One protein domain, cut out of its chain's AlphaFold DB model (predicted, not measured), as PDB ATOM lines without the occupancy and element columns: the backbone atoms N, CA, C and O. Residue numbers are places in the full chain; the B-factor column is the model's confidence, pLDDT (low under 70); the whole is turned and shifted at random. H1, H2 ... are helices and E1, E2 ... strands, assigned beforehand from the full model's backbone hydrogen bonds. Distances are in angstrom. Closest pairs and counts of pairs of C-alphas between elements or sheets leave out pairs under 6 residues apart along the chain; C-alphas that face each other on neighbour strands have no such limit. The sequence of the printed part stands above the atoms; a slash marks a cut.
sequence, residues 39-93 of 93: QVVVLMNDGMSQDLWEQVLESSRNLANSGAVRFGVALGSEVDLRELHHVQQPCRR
ATOM      1  N   GLN A  39     117.609-108.818 252.149       93.19
ATOM      2  CA  GLN A  39     118.851-108.055 252.203       93.19
ATOM      3  C   GLN A  39     119.890-108.658 251.259       93.19
ATOM      4  O   GLN A  39     120.088-109.877 251.238       93.19
ATOM      5  N   VAL A  40     120.551-107.801 250.483       93.88
ATOM      6  CA  VAL A  40     121.600-108.180 249.535       93.88
ATOM      7  C   VAL A  40     122.794-107.257 249.738       93.88
ATOM      8  O   VAL A  40     122.639-106.040 249.754       93.88
ATOM      9  N   VAL A  41     123.979-107.845 249.868       95.06
ATOM     10  CA  VAL A  41     125.256-107.147 249.999       95.06
ATOM     11  C   VAL A  41     126.160-107.570 248.849       95.06
ATOM     12  O   VAL A  41     126.359-108.761 248.605       95.06
ATOM     13  N   VAL A  42     126.699-106.580 248.139       94.94
ATOM     14  CA  VAL A  42     127.666-106.766 247.053       94.94
ATOM     15  C   VAL A  42     128.977-106.129 247.494       94.94
ATOM     16  O   VAL A  42     129.063-104.907 247.601       94.94
ATOM     17  N   LEU A  43     129.977-106.957 247.779       93.38
ATOM     18  CA  LEU A  43     131.333-106.514 248.084       93.38
ATOM     19  C   LEU A  43     132.141-106.486 246.787       93.38
ATOM     20  O   LEU A  43     132.269-107.511 246.122       93.38
ATOM     21  N   MET A  44     132.689-105.322 246.443       91.56
ATOM     22  CA  MET A  44     133.545-105.130 245.269       91.56
ATOM     23  C   MET A  44     134.921-104.663 245.739       91.56
ATOM     24  O   MET A  44     134.997-103.701 246.502       91.56
ATOM     25  N   ASN A  45     135.983-105.343 245.313       89.06
ATOM     26  CA  ASN A  45     137.352-105.031 245.720       89.06
ATOM     27  C   ASN A  45     138.332-105.372 244.589       89.06
ATOM     28  O   ASN A  45     138.115-106.346 243.866       89.06
ATOM     29  N   ASP A  46     139.382-104.567 244.443       86.81
ATOM     30  CA  ASP A  46     140.453-104.699 243.454       86.81
ATOM     31  C   ASP A  46     141.826-105.063 244.047       86.81
ATOM     32  O   ASP A  46     142.771-105.300 243.299       86.81
ATOM     33  N   GLY A  47     141.940-105.165 245.374       83.75
ATOM     34  CA  GLY A  47     143.197-105.473 246.052       83.75
ATOM     35  C   GLY A  47     143.052-106.343 247.300       83.75
ATOM     36  O   GLY A  47     141.985-106.871 247.617       83.75
ATOM     37  N   MET A  48     144.149-106.488 248.034       85.94
ATOM     38  CA  MET A  48     144.210-107.228 249.295       85.94
ATOM     39  C   MET A  48     143.860-106.323 250.477       85.94
ATOM     40  O   MET A  48     144.341-105.188 250.551       85.94
ATOM     41  N   SER A  49     143.053-106.818 251.420       89.06
ATOM     42  CA  SER A  49     142.808-106.072 252.652       89.06
ATOM     43  C   SER A  49     144.053-105.964 253.527       89.06
ATOM     44  O   SER A  49     144.883-106.869 253.593       89.06
ATOM     45  N   GLN A  50     144.160-104.837 254.227       91.62
ATOM     46  CA  GLN A  50     145.161-104.592 255.264       91.62
ATOM     47  C   GLN A  50     144.611-104.836 256.679       91.62
ATOM     48  O   GLN A  50     145.294-104.540 257.661       91.62
ATOM     49  N   ASP A  51     143.386-105.355 256.803       92.81
ATOM     50  CA  ASP A  51     142.842-105.798 258.087       92.81
ATOM     51  C   ASP A  51     143.590-107.033 258.618       92.81
ATOM     52  O   ASP A  51     144.143-107.840 257.866       92.81
ATOM     53  N   LEU A  52     143.539-107.238 259.936       94.12
ATOM     54  CA  LEU A  52     143.979-108.502 260.524       94.12
ATOM     55  C   LEU A  52     143.038-109.633 260.087       94.12
ATOM     56  O   LEU A  52     141.818-109.477 260.096       94.12
ATOM     57  N   TRP A  53     143.596-110.807 259.788       91.81
ATOM     58  CA  TRP A  53     142.819-111.961 259.318       91.81
ATOM     59  C   TRP A  53     141.656-112.342 260.252       91.81
ATOM     60  O   TRP A  53     140.565-112.681 259.797       91.81
ATOM     61  N   GLU A  54     141.849-112.230 261.566       95.00
ATOM     62  CA  GLU A  54     140.800-112.510 262.554       95.00
ATOM     63  C   GLU A  54     139.596-111.561 262.425       95.00
ATOM     64  O   GLU A  54     138.455-112.002 262.575       95.00
ATOM     65  N   GLN A  55     139.831-110.295 262.061       95.81
ATOM     66  CA  GLN A  55     138.777-109.296 261.841       95.81
ATOM     67  C   GLN A  55     137.973-109.607 260.575       95.81
ATOM     68  O   GLN A  55     136.745-109.488 260.568       95.81
ATOM     69  N   VAL A  56     138.639-110.095 259.523       93.00
ATOM     70  CA  VAL A  56     137.973-110.551 258.290       93.00
ATOM     71  C   VAL A  56     137.042-111.722 258.600       93.00
ATOM     72  O   VAL A  56     135.888-111.741 258.171       93.00
ATOM     73  N   LEU A  57     137.507-112.689 259.394       93.50
ATOM     74  CA  LEU A  57     136.700-113.841 259.795       93.50
ATOM     75  C   LEU A  57     135.520-113.452 260.691       93.50
ATOM     76  O   LEU A  57     134.418-113.983 260.541       93.50
ATOM     77  N   GLU A  58     135.730-112.554 261.650       96.56
ATOM     78  CA  GLU A  58     134.667-112.071 262.527       96.56
ATOM     79  C   GLU A  58     133.602-111.285 261.757       96.56
ATOM     80  O   GLU A  58     132.415-111.612 261.843       96.56
ATOM     81  N   SER A  59     134.014-110.317 260.940       95.44
ATOM     82  CA  SER A  59     133.104-109.513 260.120       95.44
ATOM     83  C   SER A  59     132.344-110.371 259.100       95.44
ATOM     84  O   SER A  59     131.125-110.231 258.975       95.44
ATOM     85  N   SER A  60     133.008-111.338 258.454       94.06
ATOM     86  CA  SER A  60     132.364-112.339 257.592       94.06
ATOM     87  C   SER A  60     131.284-113.130 258.341       94.06
ATOM     88  O   SER A  60     130.150-113.232 257.860       94.06
ATOM     89  N   ARG A  61     131.584-113.650 259.541       95.56
ATOM     90  CA  ARG A  61     130.601-114.383 260.360       95.56
ATOM     91  C   ARG A  61     129.417-113.503 260.744       95.56
ATOM     92  O   ARG A  61     128.273-113.938 260.631       95.56
ATOM     93  N   ASN A  62     129.673-112.259 261.131       96.06
ATOM     94  CA  ASN A  62     128.622-111.296 261.453       96.06
ATOM     95  C   ASN A  62     127.725-111.016 260.239       96.06
ATOM     96  O   ASN A  62     126.496-110.996 260.361       96.06
ATOM     97  N   LEU A  63     128.318-110.881 259.051       95.25
ATOM     98  CA  LEU A  63     127.574-110.720 257.807       95.25
ATOM     99  C   LEU A  63     126.777-111.976 257.445       95.25
ATOM    100  O   LEU A  63     125.635-111.867 257.001       95.25
ATOM    101  N   ALA A  64     127.323-113.168 257.681       93.75
ATOM    102  CA  ALA A  64     126.603-114.421 257.497       93.75
ATOM    103  C   ALA A  64     125.379-114.528 258.418       93.75
ATOM    104  O   ALA A  64     124.287-114.851 257.943       93.75
ATOM    105  N   ASN A  65     125.546-114.175 259.693       94.94
ATOM    106  CA  ASN A  65     124.495-114.196 260.711       94.94
ATOM    107  C   ASN A  65     123.378-113.176 260.446       94.94
ATOM    108  O   ASN A  65     122.259-113.369 260.911       94.94
ATOM    109  N   SER A  66     123.642-112.122 259.666       93.12
ATOM    110  CA  SER A  66     122.604-111.161 259.258       93.12
ATOM    111  C   SER A  66     121.529-111.760 258.341       93.12
ATOM    112  O   SER A  66     120.487-111.144 258.130       93.12
ATOM    113  N   GLY A  67     121.785-112.931 257.745       92.06
ATOM    114  CA  GLY A  67     120.885-113.550 256.771       92.06
ATOM    115  C   GLY A  67     120.899-112.891 255.384       92.06
ATOM    116  O   GLY A  67     120.186-113.354 254.490       92.06
ATOM    117  N   ALA A  68     121.721-111.857 255.169       93.50
ATOM    118  CA  ALA A  68     121.873-111.217 253.867       93.50
ATOM    119  C   ALA A  68     122.431-112.181 252.813       93.50
ATOM    120  O   ALA A  68     123.307-113.007 253.099       93.50
ATOM    121  N   VAL A  69     121.960-112.036 251.574       94.44
ATOM    122  CA  VAL A  69     122.612-112.607 250.387       94.44
ATOM    123  C   VAL A  69     123.903-111.842 250.139       94.44
ATOM    124  O   VAL A  69     123.896-110.618 250.198       94.44
ATOM    125  N   ARG A  70     125.010-112.543 249.892       94.31
ATOM    126  CA  ARG A  70     126.341-111.928 249.799       94.31
ATOM    127  C   ARG A  70     127.001-112.328 248.495       94.31
ATOM    128  O   ARG A  70     127.190-113.520 248.258       94.31
ATOM    129  N   PHE A  71     127.381-111.335 247.705       93.62
ATOM    130  CA  PHE A  71     128.136-111.501 246.470       93.62
ATOM    131  C   PHE A  71     129.499-110.828 246.610       93.62
ATOM    132  O   PHE A  71     129.575-109.696 247.087       93.62
ATOM    133  N   GLY A  72     130.552-111.526 246.193       91.75
ATOM    134  CA  GLY A  72     131.891-110.972 246.045       91.75
ATOM    135  C   GLY A  72     132.202-110.728 244.571       91.75
ATOM    136  O   GLY A  72     131.974-111.608 243.743       91.75
ATOM    137  N   VAL A  73     132.709-109.543 244.241       91.88
ATOM    138  CA  VAL A  73     133.167-109.178 242.896       91.88
ATOM    139  C   VAL A  73     134.631-108.768 242.988       91.88
ATOM    140  O   VAL A  73     134.959-107.730 243.564       91.88
ATOM    141  N   ALA A  74     135.502-109.599 242.424       90.88
ATOM    142  CA  ALA A  74     136.918-109.292 242.272       90.88
ATOM    143  C   ALA A  74     137.135-108.417 241.032       90.88
ATOM    144  O   ALA A  74     136.600-108.709 239.959       90.88
ATOM    145  N   LEU A  75     137.939-107.368 241.173       89.50
ATOM    146  CA  LEU A  75     138.318-106.467 240.091       89.50
ATOM    147  C   LEU A  75     139.833-106.574 239.854       89.50
ATOM    148  O   LEU A  75     140.629-106.138 240.669       89.50
ATOM    149  N   GLY A  76     140.252-107.152 238.730       87.25
ATOM    150  CA  GLY A  76     141.680-107.333 238.435       87.25
ATOM    151  C   GLY A  76     142.322-108.533 239.144       87.25
ATOM    152  O   GLY A  76     141.629-109.439 239.604       87.25
ATOM    153  N   SER A  77     143.659-108.573 239.151       84.75
ATOM    154  CA  SER A  77     144.463-109.728 239.592       84.75
ATOM    155  C   SER A  77     144.947-109.668 241.041       84.75
ATOM    156  O   SER A  77     145.353-110.696 241.572       84.75
ATOM    157  N   GLU A  78     144.895-108.498 241.681       84.44
ATOM    158  CA  GLU A  78     145.523-108.256 242.993       84.44
ATOM    159  C   GLU A  78     144.604-108.585 244.184       84.44
ATOM    160  O   GLU A  78     144.958-108.369 245.344       84.44
ATOM    161  N   VAL A  79     143.406-109.107 243.910       86.25
ATOM    162  CA  VAL A  79     142.411-109.453 244.928       86.25
ATOM    163  C   VAL A  79     142.793-110.747 245.639       86.25
ATOM    164  O   VAL A  79     143.012-111.781 245.005       86.25
ATOM    165  N   ASP A  80     142.761-110.736 246.973       85.75
ATOM    166  CA  ASP A  80     142.864-111.971 247.748       85.75
ATOM    167  C   ASP A  80     141.547-112.758 247.669       85.75
ATOM    168  O   ASP A  80     140.566-112.492 248.370       85.75
ATOM    169  N   LEU A  81     141.526-113.773 246.804       85.19
ATOM    170  CA  LEU A  81     140.362-114.639 246.639       85.19
ATOM    171  C   LEU A  81     139.980-115.358 247.936       85.19
ATOM    172  O   LEU A  81     138.803-115.643 248.134       85.19
ATOM    173  N   ARG A  82     140.926-115.640 248.843       87.25
ATOM    174  CA  ARG A  82     140.614-116.316 250.113       87.25
ATOM    175  C   ARG A  82     139.735-115.428 250.976       87.25
ATOM    176  O   ARG A  82     138.754-115.911 251.537       87.25
ATOM    177  N   GLU A  83     140.067-114.145 251.054       85.50
ATOM    178  CA  GLU A  83     139.269-113.143 251.753       85.50
ATOM    179  C   GLU A  83     137.878-113.021 251.125       85.50
ATOM    180  O   GLU A  83     136.862-113.163 251.813       85.50
ATOM    181  N   LEU A  84     137.820-112.861 249.799       87.25
ATOM    182  CA  LEU A  84     136.557-112.724 249.080       87.25
ATOM    183  C   LEU A  84     135.647-113.946 249.276       87.25
ATOM    184  O   LEU A  84     134.447-113.802 249.526       87.25
ATOM    185  N   HIS A  85     136.223-115.150 249.236       88.38
ATOM    186  CA  HIS A  85     135.516-116.406 249.471       88.38
ATOM    187  C   HIS A  85     134.932-116.523 250.879       88.38
ATOM    188  O   HIS A  85     133.871-117.127 251.029       88.38
ATOM    189  N   HIS A  86     135.576-115.945 251.894       88.69
ATOM    190  CA  HIS A  86     135.038-115.958 253.252       88.69
ATOM    191  C   HIS A  86     133.861-115.000 253.408       88.69
ATOM    192  O   HIS A  86     132.928-115.305 254.147       88.69
ATOM    193  N   VAL A  87     133.863-113.849 252.734       85.81
ATOM    194  CA  VAL A  87     132.771-112.870 252.872       85.81
ATOM    195  C   VAL A  87     131.541-113.273 252.049       85.81
ATOM    196  O   VAL A  87     130.400-113.109 252.497       85.81
ATOM    197  N   GLN A  88     131.741-113.811 250.846       86.50
ATOM    198  CA  GLN A  88     130.636-114.178 249.959       86.50
ATOM    199  C   GLN A  88     129.880-115.431 250.432       86.50
ATOM    200  O   GLN A  88     130.364-116.232 251.232       86.50
ATOM    201  N   GLN A  89     128.654-115.624 249.940       81.56
ATOM    202  CA  GLN A  89     127.952-116.887 250.166       81.56
ATOM    203  C   GLN A  89     128.643-118.029 249.403       81.56
ATOM    204  O   GLN A  89     129.057-117.827 248.260       81.56
ATOM    205  N   PRO A  90     128.732-119.244 249.982       77.50
ATOM    206  CA  PRO A  90     129.134-120.409 249.210       77.50
ATOM    207  C   PRO A  90     128.123-120.608 248.079       77.50
ATOM    208  O   PRO A  90     126.917-120.655 248.341       77.50
ATOM    209  N   CYS A  91     128.597-120.749 246.839       63.53
ATOM    210  CA  CYS A  91     127.744-121.199 245.745       63.53
ATOM    211  C   CYS A  91     127.209-122.588 246.101       63.53
ATOM    212  O   CYS A  91     127.945-123.575 246.061       63.53
ATOM    213  N   ARG A  92     125.931-122.665 246.479       58.66
ATOM    214  CA  ARG A  92     125.226-123.942 246.559       58.66
ATOM    215  C   ARG A  92     125.013-124.410 245.120       58.66
ATOM    216  O   ARG A  92     124.367-123.699 244.355       58.66
ATOM    217  N   ARG A  93     125.653-125.526 244.762       44.25
ATOM    218  CA  ARG A  93     125.359-126.250 243.520       44.25
ATOM    219  C   ARG A  93     123.925-126.757 243.538       44.25
ATOM    220  O   ARG A  93     123.455-127.097 244.648       44.25
TER     221      ARG A  93
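What this domain is: This is residues 39 to 93 of the 93 residues of the protein "VWFA domain-containing protein" of Globodera pallida (UniProt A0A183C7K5). Two parallel strands, E1 and E2, lie side by side as a narrow ribbon; helix H1 links them, and short helix H2 packs on both E2 and H1. The printed part has 55 residues, with two named strands and two named helices in the order E1, H1, E2, H2, class mixed. It is compact, radius of gyration of the C-alphas 11.0 A, spanning 28 by 24 by 19 A.

How they stand to each other: E1, residues 40 to 45, and E2, residues 69 to 74, are parallel neighbours at 16 degrees; N 41 and O 69, 2.8 A apart, are within hydrogen-bond range. With H1, residues 53 to 65, they form a strand-helix-strand unit, two parallel strands joined through a helix, its crossover right-handed. H2, residues 81 to 87, touches H1 at a steep tilt of 41 degrees, the same way; their closest C-alphas, Ser 60 and Val 87, are 4.8 A apart. The closest C-alphas of E2 and H2, Gly 72 and Leu 84, are 5.8 A apart. In H1 and H2 every O i to N i+4 pair is within hydrogen-bond range.

Where its parts are: E1 measures 16.5 A from C-alpha 40 at (121.600, -108.180, 249.535), H1 18.5 A, E2 16.8 A, and H2 10.0 A to C-alpha 87 at (132.771, -112.870, 252.872).

The domain as a whole: The farthest C-alphas, Gln 50 and Arg 93, are 31.6 A apart. The printed part has no cut and no long link; pLDDT is under 70 at residues 91 to 93.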